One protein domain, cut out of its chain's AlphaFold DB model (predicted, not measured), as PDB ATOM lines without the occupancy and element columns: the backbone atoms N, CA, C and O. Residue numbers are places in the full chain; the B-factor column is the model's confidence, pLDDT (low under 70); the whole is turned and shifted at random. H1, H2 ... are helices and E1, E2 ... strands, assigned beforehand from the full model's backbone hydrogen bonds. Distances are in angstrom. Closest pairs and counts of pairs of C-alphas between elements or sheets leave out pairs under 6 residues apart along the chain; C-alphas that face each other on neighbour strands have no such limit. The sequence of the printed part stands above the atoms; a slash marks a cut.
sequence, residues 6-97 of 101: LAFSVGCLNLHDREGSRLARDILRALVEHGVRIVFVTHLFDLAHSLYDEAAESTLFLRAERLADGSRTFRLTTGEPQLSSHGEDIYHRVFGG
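What this domain is: This is residues 6 to 97 of the 101 residues of an uncharacterized protein of Kribbella sp. VKM Ac-2572 (UniProt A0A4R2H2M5). A small, strongly twisted sheet of four strands has one helix, H2, over one face, and the longest helix, H1, packs beside H2 with its first half and sticks out at one end with residues 30 to 34. The hairpin E3 and E4 makes one side of the sheet, and at the other end of the long axis residues 90 to 95 of H3 stand free. The printed part has 92 residues with three named helices and four named strands, in the order E1 H1 E2 H2 E3 E4 H3; the sheet runs E2 E1 E3 E4 and is mixed, and the class is mixed, helices and strands. The whole is only just compact, close to loose, with a radius of gyration of the C-alphas of 14.7 A, and is elongated, spanning 50 by 28 by 19 A.

How they stand to each other: In the sheet, E1, residues 6 to 9, is the parallel neighbour of E2, residues 39 to 42, at 13 degrees, with N 40 and O 6 2.7 A apart. E1 is also parallel to E3, residues 60 to 66, at 39 degrees, with N 62 and O 7 3.5 A apart. E3 and E4, residues 72 to 78, form an antiparallel hairpin at 152 degrees, with N 63 and O 77 2.8 A apart. The pairing is staggered: E3 pairs with E1 over residues 60 to 62 and with E4 over residues 62 to 66. H2, residues 45 to 55, is on the sheet at a height of 9.1 A, over E1 and E3, making two layers, helix on one face of a sheet. On the local plane it stands at 31 degrees to E1, only just slantwise to the strands; the closest C-alphas of H2 and E1 are those of Ala 48 and Ala 7, 6.6 A apart. H1, residues 17 to 34, is not on the sheet and touches H2 with residues 17 to 25 alone, the closest C-alphas being those of Ser 21 and Leu 47, 4.7 A apart. They run the same way at a shallow tilt of 34 degrees, only just short of steep. E1, H1 and E2 form a strand-helix-strand unit, two parallel neighbour strands with a helix between them in the chain, with a left-handed crossover; E2, H2 and E3 form a split one, with E1 between its strands, and a right-handed crossover. H3, residues 87 to 95, touches no helix and is not on the sheet. In H1, H2 and H3 every O i to N i+4 pair is within hydrogen-bond range.

Where its parts are: E1 begins at C-alpha 6, (30.998, 14.626, -41.775), and is 9.9 A long; E2 is 10.1 A. E3 is 18.5 A long and E4 15.5 A. H1 is 25.9 A long and ends at C-alpha 34, (33.002, 17.153, -25.275). H2 is 15.1 A long, and H3, 11.8 A, ends at C-alpha 95, (42.208, 29.169, -69.140).

The domain as a whole: The two C-alphas farthest apart are those of His 34 and Gly 97, 51.0 A. The printed part has no cut and no long link. Its mean pLDDT is 79.7, and residues 6 to 17, 56 to 57 and 97 are under 70.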
ATOM      1  N   LEU A   6      31.050  14.641 -40.322       48.12
ATOM      2  CA  LEU A   6      30.998  14.626 -41.775       48.12
ATOM      3  C   LEU A   6      32.240  15.336 -42.291       48.12
ATOM      4  O   LEU A   6      32.254  16.557 -42.260       48.12
ATOM      5  N   ALA A   7      33.256  14.599 -42.741       51.78
ATOM      6  CA  ALA A   7      34.439  15.171 -43.378       51.78
ATOM      7  C   ALA A   7      34.287  15.129 -44.906       51.78
ATOM      8  O   ALA A   7      34.155  14.057 -45.497       51.78
ATOM      9  N   PHE A   8      34.296  16.296 -45.547       50.03
ATOM     10  CA  PHE A   8      34.342  16.437 -47.005       50.03
ATOM     11  C   PHE A   8      35.779  16.724 -47.438       50.03
ATOM     12  O   PHE A   8      36.389  17.624 -46.874       50.03
ATOM     13  N   SER A   9      36.304  15.995 -48.428       50.34
ATOM     14  CA  SER A   9      37.634  16.229 -49.009       50.34
ATOM     15  C   SER A   9      37.520  16.604 -50.488       50.34
ATOM     16  O   SER A   9      36.968  15.844 -51.284       50.34
ATOM     17  N   VAL A  10      38.042  17.769 -50.870       46.78
ATOM     18  CA  VAL A  10      38.357  18.114 -52.268       46.78
ATOM     19  C   VAL A  10      39.848  18.426 -52.309       46.78
ATOM     20  O   VAL A  10      40.310  19.203 -51.492       46.78
ATOM     21  N   GLY A  11      40.621  17.799 -53.193       46.62
ATOM     22  CA  GLY A  11      42.088  17.794 -53.103       46.62
ATOM     23  C   GLY A  11      42.805  19.155 -52.970       46.62
ATOM     24  O   GLY A  11      42.275  20.221 -53.294       46.62
ATOM     25  N   CYS A  12      44.048  19.046 -52.499       45.84
ATOM     26  CA  CYS A  12      44.917  20.080 -51.932       45.84
ATOM     27  C   CYS A  12      45.577  21.038 -52.953       45.84
ATOM     28  O   CYS A  12      45.778  20.689 -54.118       45.84
ATOM     29  N   LEU A  13      45.941  22.241 -52.475       47.50
ATOM     30  CA  LEU A  13      46.716  23.266 -53.190       47.50
ATOM     31  C   LEU A  13      47.741  24.036 -52.308       47.50
ATOM     32  O   LEU A  13      48.089  25.154 -52.674       47.50
ATOM     33  N   ASN A  14      48.244  23.517 -51.170       47.31
ATOM     34  CA  ASN A  14      49.200  24.269 -50.320       47.31
ATOM     35  C   ASN A  14      50.305  23.432 -49.627       47.31
ATOM     36  O   ASN A  14      50.125  22.275 -49.271       47.31
ATOM     37  N   LEU A  15      51.480  24.056 -49.432       45.22
ATOM     38  CA  LEU A  15      52.715  23.450 -48.888       45.22
ATOM     39  C   LEU A  15      52.772  23.345 -47.343       45.22
ATOM     40  O   LEU A  15      53.620  22.625 -46.827       45.22
ATOM     41  N   HIS A  16      51.898  24.042 -46.604       59.12
ATOM     42  CA  HIS A  16      51.872  24.079 -45.120       59.12
ATOM     43  C   HIS A  16      50.796  23.153 -44.514       59.12
ATOM     44  O   HIS A  16      50.310  23.348 -43.398       59.12
ATOM     45  N   ASP A  17      50.371  22.152 -45.281       67.94
ATOM     46  CA  ASP A  17      49.186  21.344 -44.997       67.94
ATOM     47  C   ASP A  17      49.323  20.439 -43.766       67.94
ATOM     48  O   ASP A  17      48.318  20.058 -43.161       67.94
ATOM     49  N   ARG A  18      50.551  20.117 -43.344       76.75
ATOM     50  CA  ARG A  18      50.797  19.213 -42.214       76.75
ATOM     51  C   ARG A  18      50.575  19.863 -40.858       76.75
ATOM     52  O   ARG A  18      49.911  19.257 -40.015       76.75
ATOM     53  N   GLU A  19      51.087  21.069 -40.627       81.19
ATOM     54  CA  GLU A  19      50.802  21.812 -39.395       81.19
ATOM     55  C   GLU A  19      49.314  22.157 -39.299       81.19
ATOM     56  O   GLU A  19      48.707  21.950 -38.247       81.19
ATOM     57  N   GLY A  20      48.709  22.591 -40.411       81.31
ATOM     58  CA  GLY A  20      47.272  22.862 -40.484       81.31
ATOM     59  C   GLY A  20      46.427  21.628 -40.165       81.31
ATOM     60  O   GLY A  20      45.490  21.708 -39.371       81.31
ATOM     61  N   SER A  21      46.800  20.464 -40.708       84.69
ATOM     62  CA  SER A  21      46.122  19.194 -40.419       84.69
ATOM     63  C   SER A  21      46.251  18.785 -38.955       84.69
ATOM     64  O   SER A  21      45.289  18.292 -38.375       84.69
ATOM     65  N   ARG A  22      47.415  19.001 -38.329       86.19
ATOM     66  CA  ARG A  22      47.603  18.707 -36.899       86.19
ATOM     67  C   ARG A  22      46.713  19.585 -36.025       86.19
ATOM     68  O   ARG A  22      45.941  19.049 -35.240       86.19
ATOM     69  N   LEU A  23      46.759  20.903 -36.219       85.69
ATOM     70  CA  LEU A  23      45.954  21.836 -35.429       85.69
ATOM     71  C   LEU A  23      44.451  21.572 -35.595       85.69
ATOM     72  O   LEU A  23      43.709  21.556 -34.615       85.69
ATOM     73  N   ALA A  24      43.998  21.332 -36.828       86.62
ATOM     74  CA  ALA A  24      42.602  21.010 -37.096       86.62
ATOM     75  C   ALA A  24      42.172  19.707 -36.403       86.62
ATOM     76  O   ALA A  24      41.091  19.664 -35.823       86.62
ATOM     77  N   ARG A  25      43.017  18.667 -36.410       87.12
ATOM     78  CA  ARG A  25      42.728  17.397 -35.728       87.12
ATOM     79  C   ARG A  25      42.531  17.596 -34.228       87.12
ATOM     80  O   ARG A  25      41.554  17.090 -33.686       87.12
ATOM     81  N   ASP A  26      43.414  18.351 -33.584       88.50
ATOM     82  CA  ASP A  26      43.344  18.592 -32.139       88.50
ATOM     83  C   ASP A  26      42.054  19.335 -31.754       88.50
ATOM     84  O   ASP A  26      41.373  18.953 -30.802       88.50
ATOM     85  N   ILE A  27      41.659  20.344 -32.541       89.12
ATOM     86  CA  ILE A  27      40.402  21.081 -32.337       89.12
ATOM     87  C   ILE A  27      39.189  20.160 -32.519       89.12
ATOM     88  O   ILE A  27      38.278  20.167 -31.690       89.12
ATOM     89  N   LEU A  28      39.159  19.373 -33.599       87.38
ATOM     90  CA  LEU A  28      38.044  18.471 -33.893       87.38
ATOM     91  C   LEU A  28      37.876  17.418 -32.794       87.38
ATOM     92  O   LEU A  28      36.763  17.233 -32.305       87.38
ATOM     93  N   ARG A  29      38.974  16.799 -32.350       86.75
ATOM     94  CA  ARG A  29      38.963  15.819 -31.254       86.75
ATOM     95  C   ARG A  29      38.389  16.407 -29.972       86.75
ATOM     96  O   ARG A  29      37.443  15.841 -29.433       86.75
ATOM     97  N   ALA A  30      38.874  17.571 -29.541       89.06
ATOM     98  CA  ALA A  30      38.379  18.219 -28.328       89.06
ATOM     99  C   ALA A  30      36.863  18.485 -28.392       89.06
ATOM    100  O   ALA A  30      36.125  18.228 -27.442       89.06
ATOM    101  N   LEU A  31      36.366  18.962 -29.534       87.62
ATOM    102  CA  LEU A  31      34.937  19.206 -29.736       87.62
ATOM    103  C   LEU A  31      34.112  17.906 -29.663       87.62
ATOM    104  O   LEU A  31      33.049  17.870 -29.033       87.62
ATOM    105  N   VAL A  32      34.604  16.831 -30.277       85.44
ATOM    106  CA  VAL A  32      33.933  15.523 -30.319       85.44
ATOM    107  C   VAL A  32      33.884  14.881 -28.938       85.44
ATOM    108  O   VAL A  32      32.800  14.457 -28.513       85.44
ATOM    109  N   GLU A  33      35.017  14.883 -28.226       86.81
ATOM    110  CA  GLU A  33      35.163  14.413 -26.843       86.81
ATOM    111  C   GLU A  33      34.157  15.097 -25.912       86.81
ATOM    112  O   GLU A  33      33.588  14.461 -25.025       86.81
ATOM    113  N   HIS A  34      33.865  16.376 -26.154       90.19
ATOM    114  CA  HIS A  34      33.002  17.153 -25.275       90.19
ATOM    115  C   HIS A  34      31.510  17.001 -25.493       90.19
ATOM    116  O   HIS A  34      30.741  17.292 -24.577       90.19
ATOM    117  N   GLY A  35      31.037  16.650 -26.683       86.38
ATOM    118  CA  GLY A  35      29.617  16.920 -26.904       86.38
ATOM    119  C   GLY A  35      29.193  17.349 -28.292       86.38
ATOM    120  O   GLY A  35      27.995  17.350 -28.600       86.38
ATOM    121  N   VAL A  36      30.133  17.708 -29.147       87.88
ATOM    122  CA  VAL A  36      29.788  18.491 -30.324       87.88
ATOM    123  C   VAL A  36      29.721  17.595 -31.544       87.88
ATOM    124  O   VAL A  36      30.669  16.891 -31.871       87.88
ATOM    125  N   ARG A  37      28.572  17.614 -32.225       86.75
ATOM    126  CA  ARG A  37      28.428  16.990 -33.542       86.75
ATOM    127  C   ARG A  37      28.957  17.953 -34.597       86.75
ATOM    128  O   ARG A  37      28.542  19.110 -34.614       86.75
ATOM    129  N   ILE A  38      29.835  17.473 -35.471       83.50
ATOM    130  CA  ILE A  38      30.574  18.328 -36.401       83.50
ATOM    131  C   ILE A  38      30.262  17.939 -37.842       83.50
ATOM    132  O   ILE A  38      30.303  16.773 -38.220       83.50
ATOM    133  N   VAL A  39      29.994  18.942 -38.672       88.38
ATOM    134  CA  VAL A  39      30.071  18.817 -40.128       88.38
ATOM    135  C   VAL A  39      31.242  19.678 -40.575       88.38
ATOM    136  O   VAL A  39      31.251  20.882 -40.325       88.38
ATOM    137  N   PHE A  40      32.248  19.058 -41.182       84.62
ATOM    138  CA  PHE A  40      33.529  19.662 -41.508       84.62
ATOM    139  C   PHE A  40      33.881  19.484 -42.987       84.62
ATOM    140  O   PHE A  40      33.912  18.385 -43.532       84.62
ATOM    141  N   VAL A  41      34.184  20.588 -43.658       84.69
ATOM    142  CA  VAL A  41      34.539  20.595 -45.078       84.69
ATOM    143  C   VAL A  41      35.995  21.013 -45.191       84.69
ATOM    144  O   VAL A  41      36.363  22.072 -44.693       84.69
ATOM    145  N   THR A  42      36.834  20.182 -45.809       82.12
ATOM    146  CA  THR A  42      38.279  20.404 -45.863       82.12
ATOM    147  C   THR A  42      38.894  20.078 -47.216       82.12
ATOM    148  O   THR A  42      38.412  19.246 -47.978       82.12
ATOM    149  N   HIS A  43      40.006  20.745 -47.504       79.31
ATOM    150  CA  HIS A  43      40.885  20.411 -48.621       79.31
ATOM    151  C   HIS A  43      42.172  19.702 -48.172       79.31
ATOM    152  O   HIS A  43      42.972  19.267 -48.997       79.31
ATOM    153  N   LEU A  44      42.360  19.559 -46.857       81.62
ATOM    154  CA  LEU A  44      43.537  18.948 -46.251       81.62
ATOM    155  C   LEU A  44      43.410  17.424 -46.319       81.62
ATOM    156  O   LEU A  44      42.722  16.814 -45.496       81.62
ATOM    157  N   PHE A  45      44.056  16.810 -47.311       83.25
ATOM    158  CA  PHE A  45      44.028  15.353 -47.471       83.25
ATOM    159  C   PHE A  45      44.611  14.643 -46.242       83.25
ATOM    160  O   PHE A  45      43.977  13.729 -45.729       83.25
ATOM    161  N   ASP A  46      45.748  15.114 -45.718       85.62
ATOM    162  CA  ASP A  46      46.408  14.524 -44.543       85.62
ATOM    163  C   ASP A  46      45.487  14.485 -43.310       85.62
ATOM    164  O   ASP A  46      45.460  13.496 -42.575       85.62
ATOM    165  N   LEU A  47      44.692  15.536 -43.088       85.81
ATOM    166  CA  LEU A  47      43.677  15.548 -42.036       85.81
ATOM    167  C   LEU A  47      42.587  14.510 -42.312       85.81
ATOM    168  O   LEU A  47      42.334  13.655 -41.467       85.81
ATOM    169  N   ALA A  48      41.948  14.584 -43.482       86.62
ATOM    170  CA  ALA A  48      40.822  13.718 -43.817       86.62
ATOM    171  C   ALA A  48      41.219  12.235 -43.774       86.62
ATOM    172  O   ALA A  48      40.490  11.427 -43.208       86.62
ATOM    173  N   HIS A  49      42.391  11.899 -44.315       86.50
ATOM    174  CA  HIS A  49      42.936  10.547 -44.308       86.50
ATOM    175  C   HIS A  49      43.247  10.066 -42.889       86.50
ATOM    176  O   HIS A  49      42.822   8.980 -42.520       86.50
ATOM    177  N   SER A  50      43.869  10.898 -42.047       86.69
ATOM    178  CA  SER A  50      44.121  10.509 -40.653       86.69
ATOM    179  C   SER A  50      42.846  10.265 -39.842       86.69
ATOM    180  O   SER A  50      42.801   9.333 -39.051       86.69
ATOM    181  N   LEU A  51      41.800  11.073 -40.045       86.75
ATOM    182  CA  LEU A  51      40.512  10.867 -39.380       86.75
ATOM    183  C   LEU A  51      39.841   9.586 -39.884       86.75
ATOM    184  O   LEU A  51      39.158   8.913 -39.118       86.75
ATOM    185  N   TYR A  52      40.022   9.261 -41.166       86.69
ATOM    186  CA  TYR A  52      39.525   8.019 -41.746       86.69
ATOM    187  C   TYR A  52      40.176   6.811 -41.076       86.69
ATOM    188  O   TYR A  52      39.466   5.929 -40.606       86.69
ATOM    189  N   ASP A  53      41.500   6.821 -40.934       87.31
ATOM    190  CA  ASP A  53      42.243   5.721 -40.313       87.31
ATOM    191  C   ASP A  53      41.941   5.571 -38.809       87.31
ATOM    192  O   ASP A  53      41.890   4.457 -38.292       87.31
ATOM    193  N   GLU A  54      41.736   6.680 -38.090       82.81
ATOM    194  CA  GLU A  54      41.549   6.687 -36.632       82.81
ATOM    195  C   GLU A  54      40.096   6.469 -36.181       82.81
ATOM    196  O   GLU A  54      39.868   5.982 -35.073       82.81
ATOM    197  N   ALA A  55      39.112   6.867 -36.995       72.75
ATOM    198  CA  ALA A  55      37.720   7.012 -36.566       72.75
ATOM    199  C   ALA A  55      36.688   6.489 -37.587       72.75
ATOM    200  O   ALA A  55      35.522   6.889 -37.537       72.75
ATOM    201  N   ALA A  56      37.075   5.577 -38.492       61.72
ATOM    202  CA  ALA A  56      36.193   5.019 -39.531       61.72
ATOM    203  C   ALA A  56      34.827   4.532 -39.009       61.72
ATOM    204  O   ALA A  56      33.819   4.661 -39.699       61.72
ATOM    205  N   GLU A  57      34.770   3.989 -37.790       69.56
ATOM    206  CA  GLU A  57      33.534   3.434 -37.222       69.56
ATOM    207  C   GLU A  57      32.587   4.494 -36.633       69.56
ATOM    208  O   GLU A  57      31.379   4.263 -36.544       69.56
ATOM    209  N   SER A  58      33.103   5.660 -36.233       76.69
ATOM    210  CA  SER A  58      32.309   6.739 -35.626       76.69
ATOM    211  C   SER A  58      32.000   7.897 -36.576       76.69
ATOM    212  O   SER A  58      31.153   8.728 -36.253       76.69
ATOM    213  N   THR A  59      32.626   7.931 -37.753       82.25
ATOM    214  CA  THR A  59      32.656   9.092 -38.654       82.25
ATOM    215  C   THR A  59      32.082   8.740 -40.027       82.25
ATOM    216  O   THR A  59      32.385   7.695 -40.597       82.25
ATOM    217  N   LEU A  60      31.246   9.618 -40.593       88.31
ATOM    218  CA  LEU A  60      30.677   9.430 -41.931       88.31
ATOM    219  C   LEU A  60      31.468  10.249 -42.950       88.31
ATOM    220  O   LEU A  60      31.323  11.466 -43.042       88.31
ATOM    221  N   PHE A  61      32.247   9.569 -43.782       88.00
ATOM    222  CA  PHE A  61      32.995  10.219 -44.853       88.00
ATOM    223  C   PHE A  61      32.150  10.335 -46.114       88.00
ATOM    224  O   PHE A  61      31.664   9.329 -46.639       88.00
ATOM    225  N   LEU A  62      31.983  11.564 -46.610       88.94
ATOM    226  CA  LEU A  62      31.288  11.827 -47.867       88.94
ATOM    227  C   LEU A  62      32.195  12.577 -48.840       88.94
ATOM    228  O   LEU A  62      33.020  13.411 -48.472       88.94
ATOM    229  N   ARG A  63      31.950  12.333 -50.121       86.25
ATOM    230  CA  ARG A  63      32.573  13.031 -51.241       86.25
ATOM    231  C   ARG A  63      31.515  13.628 -52.143       86.25
ATOM    232  O   ARG A  63      30.427  13.070 -52.272       86.25
ATOM    233  N   ALA A  64      31.863  14.722 -52.813       86.25
ATOM    234  CA  ALA A  64      31.099  15.161 -53.972       86.25
ATOM    235  C   ALA A  64      31.188  14.092 -55.064       86.25
ATOM    236  O   ALA A  64      32.284  13.733 -55.497       86.25
ATOM    237  N   GLU A  65      30.041  13.616 -55.530       88.31
ATOM    238  CA  GLU A  65      29.990  12.712 -56.666       88.31
ATOM    239  C   GLU A  65      30.458  13.444 -57.932       88.31
ATOM    240  O   GLU A  65      30.057  14.576 -58.240       88.31
ATOM    241  N   ARG A  66      31.337  12.765 -58.667       85.75
ATOM    242  CA  ARG A  66      31.827  13.174 -59.977       85.75
ATOM    243  C   ARG A  66      31.624  12.001 -60.923       85.75
ATOM    244  O   ARG A  66      32.063  10.891 -60.630       85.75
ATOM    245  N   LEU A  67      30.957  12.252 -62.042       88.44
ATOM    246  CA  LEU A  67      30.756  11.244 -63.078       88.44
ATOM    247  C   LEU A  67      32.052  11.020 -63.875       88.44
ATOM    248  O   LEU A  67      32.998  11.813 -63.805       88.44
ATOM    249  N   ALA A  68      32.101   9.923 -64.632       86.81
ATOM    250  CA  ALA A  68      33.270   9.554 -65.434       86.81
ATOM    251  C   ALA A  68      33.629  10.618 -66.491       86.81
ATOM    252  O   ALA A  68      34.804  10.826 -66.779       86.81
ATOM    253  N   ASP A  69      32.628  11.333 -67.005       85.25
ATOM    254  CA  ASP A  69      32.763  12.442 -67.961       85.25
ATOM    255  C   ASP A  69      33.261  13.758 -67.325       85.25
ATOM    256  O   ASP A  69      33.542  14.725 -68.024       85.25
ATOM    257  N   GLY A  70      33.371  13.809 -65.996       83.12
ATOM    258  CA  GLY A  70      33.752  14.998 -65.239       83.12
ATOM    259  C   GLY A  70      32.642  15.953 -64.855       83.12
ATOM    260  O   GLY A  70      32.908  16.956 -64.184       83.12
ATOM    261  N   SER A  71      31.399  15.596 -65.150       86.50
ATOM    262  CA  SER A  71      30.230  16.319 -64.676       86.50
ATOM    263  C   SER A  71      30.116  16.258 -63.146       86.50
ATOM    264  O   SER A  71      30.254  15.204 -62.515       86.50
ATOM    265  N   ARG A  72      29.849  17.422 -62.537       85.81
ATOM    266  CA  ARG A  72      29.549  17.581 -61.104       85.81
ATOM    267  C   ARG A  72      28.044  17.411 -60.902       85.81
ATOM    268  O   ARG A  72      27.267  18.116 -61.538       85.81
ATOM    269  N   THR A  73      27.630  16.519 -60.006       87.94
ATOM    270  CA  THR A  73      26.199  16.220 -59.788       87.94
ATOM    271  C   THR A  73      25.598  16.936 -58.579       87.94
ATOM    272  O   THR A  73      24.397  16.828 -58.347       87.94
ATOM    273  N   PHE A  74      26.421  17.645 -57.794       84.62
ATOM    274  CA  PHE A  74      26.053  18.265 -56.509       84.62
ATOM    275  C   PHE A  74      25.494  17.283 -55.465       84.62
ATOM    276  O   PHE A  74      24.939  17.702 -54.450       84.62
ATOM    277  N   ARG A  75      25.665  15.975 -55.682       88.56
ATOM    278  CA  ARG A  75      25.312  14.939 -54.714       88.56
ATOM    279  C   ARG A  75      26.513  14.590 -53.847       88.56
ATOM    280  O   ARG A  75      27.656  14.647 -54.299       88.56
ATOM    281  N   LEU A  76      26.231  14.212 -52.605       87.50
ATOM    282  CA  LEU A  76      27.215  13.647 -51.691       87.50
ATOM    283  C   LEU A  76      27.036  12.130 -51.636       87.50
ATOM    284  O   LEU A  76      25.928  11.642 -51.427       87.50
ATOM    285  N   THR A  77      28.127  11.396 -51.808       89.81
ATOM    286  CA  THR A  77      28.173   9.931 -51.735       89.81
ATOM    287  C   THR A  77      29.179   9.501 -50.684       89.81
ATOM    288  O   THR A  77      30.232  10.131 -50.567       89.81
ATOM    289  N   THR A  78      28.902   8.417 -49.964       90.56
ATOM    290  CA  THR A  78      29.870   7.831 -49.029       90.56
ATOM    291  C   THR A  78      31.155   7.437 -49.750       90.56
ATOM    292  O   THR A  78      31.117   6.893 -50.856       90.56
ATOM    293  N   GLY A  79      32.302   7.713 -49.134       87.38
ATOM    294  CA  GLY A  79      33.584   7.253 -49.648       87.38
ATOM    295  C   GLY A  79      34.783   7.846 -48.926       87.38
ATOM    296  O   GLY A  79      34.696   8.909 -48.320       87.38
ATOM    297  N   GLU A  80      35.905   7.142 -49.034       87.50
ATOM    298  CA  GLU A  80      37.177   7.502 -48.403       87.50
ATOM    299  C   GLU A  80      37.743   8.816 -48.966       87.50
ATOM    300  O   GLU A  80      37.470   9.148 -50.128       87.50
ATOM    301  N   PRO A  81      38.567   9.550 -48.199       86.19
ATOM    302  CA  PRO A  81      39.283  10.723 -48.693       86.19
ATOM    303  C   PRO A  81      40.030  10.440 -50.002       86.19
ATOM    304  O   PRO A  81      40.613   9.375 -50.188       86.19
ATOM    305  N   GLN A  82      40.027  11.402 -50.926       84.88
ATOM    306  CA  GLN A  82      40.669  11.257 -52.231       84.88
ATOM    307  C   GLN A  82      41.751  12.322 -52.403       84.88
ATOM    308  O   GLN A  82      41.503  13.507 -52.200       84.88
ATOM    309  N   LEU A  83      42.946  11.903 -52.829       77.94
ATOM    310  CA  LEU A  83      44.090  12.801 -53.020       77.94
ATOM    311  C   LEU A  83      43.909  13.767 -54.212       77.94
ATOM    312  O   LEU A  83      44.530  14.824 -54.264       77.94
ATOM    313  N   SER A  84      43.037  13.430 -55.168       77.69
ATOM    314  CA  SER A  84      42.793  14.237 -56.370       77.69
ATOM    315  C   SER A  84      41.860  15.428 -56.115       77.69
ATOM    316  O   SER A  84      40.786  15.288 -55.530       77.69
ATOM    317  N   SER A  85      42.236  16.605 -56.628       70.25
ATOM    318  CA  SER A  85      41.426  17.834 -56.583       70.25
ATOM    319  C   SER A  85      40.607  18.086 -57.850       70.25
ATOM    320  O   SER A  85      39.669  18.888 -57.825       70.25
ATOM    321  N   HIS A  86      40.945  17.416 -58.960       79.44
ATOM    322  CA  HIS A  86      40.452  17.742 -60.306       79.44
ATOM    323  C   HIS A  86      40.624  19.234 -60.666       79.44
ATOM    324  O   HIS A  86      39.842  19.792 -61.438       79.44
ATOM    325  N   GLY A  87      41.628  19.901 -60.082       76.81
ATOM    326  CA  GLY A  87      41.909  21.316 -60.331       76.81
ATOM    327  C   GLY A  87      42.304  21.592 -61.780       76.81
ATOM    328  O   GLY A  87      41.970  22.647 -62.309       76.81
ATOM    329  N   GLU A  88      42.931  20.618 -62.441       79.56
ATOM    330  CA  GLU A  88      43.284  20.686 -63.859       79.56
ATOM    331  C   GLU A  88      42.050  20.876 -64.759       79.56
ATOM    332  O   GLU A  88      42.058  21.736 -65.635       79.56
ATOM    333  N   ASP A  89      40.945  20.176 -64.491       81.12
ATOM    334  CA  ASP A  89      39.691  20.340 -65.242       81.12
ATOM    335  C   ASP A  89      39.159  21.777 -65.133       81.12
ATOM    336  O   ASP A  89      38.635  22.358 -66.087       81.12
ATOM    337  N   ILE A  90      39.277  22.365 -63.938       81.50
ATOM    338  CA  ILE A  90      38.873  23.749 -63.684       81.50
ATOM    339  C   ILE A  90      39.821  24.701 -64.410       81.50
ATOM    340  O   ILE A  90      39.349  25.635 -65.054       81.50
ATOM    341  N   TYR A  91      41.126  24.444 -64.347       83.94
ATOM    342  CA  TYR A  91      42.141  25.228 -65.032       83.94
ATOM    343  C   TYR A  91      41.902  25.249 -66.545       83.94
ATOM    344  O   TYR A  91      41.765  26.326 -67.114       83.94
ATOM    345  N   HIS A  92      41.749  24.091 -67.192       86.38
ATOM    346  CA  HIS A  92      41.488  24.011 -68.635       86.38
ATOM    347  C   HIS A  92      40.162  24.658 -69.025       86.38
ATOM    348  O   HIS A  92      40.084  25.335 -70.045       86.38
ATOM    349  N   ARG A  93      39.120  24.526 -68.202       83.12
ATOM    350  CA  ARG A  93      37.833  25.189 -68.452       83.12
ATOM    351  C   ARG A  93      37.923  26.715 -68.393       83.12
ATOM    352  O   ARG A  93      37.224  27.380 -69.148       83.12
ATOM    353  N   VAL A  94      38.729  27.264 -67.486       86.75
ATOM    354  CA  VAL A  94      38.856  28.720 -67.299       86.75
ATOM    355  C   VAL A  94      39.898  29.321 -68.247       86.75
ATOM    356  O   VAL A  94      39.666  30.387 -68.809       86.75
ATOM    357  N   PHE A  95      41.026  28.640 -68.451       87.62
ATOM    358  CA  PHE A  95      42.208  29.169 -69.140       87.62
ATOM    359  C   PHE A  95      42.553  28.456 -70.453       87.62
ATOM    360  O   PHE A  95      43.255  29.031 -71.276       87.62
ATOM    361  N   GLY A  96      42.038  27.251 -70.709       76.88
ATOM    362  CA  GLY A  96      42.339  26.471 -71.921       76.88
ATOM    363  C   GLY A  96      41.813  27.084 -73.227       76.88
ATOM    364  O   GLY A  96      42.204  26.655 -74.309       76.88
ATOM    365  N   GLY A  97      40.959  28.110 -73.143       69.69
ATOM    366  CA  GLY A  97      40.540  28.933 -74.283       69.69
ATOM    367  C   GLY A  97      41.498  30.080 -74.633       69.69
ATOM    368  O   GLY A  97      41.356  30.683 -75.696       69.69
TER     369      GLY A  97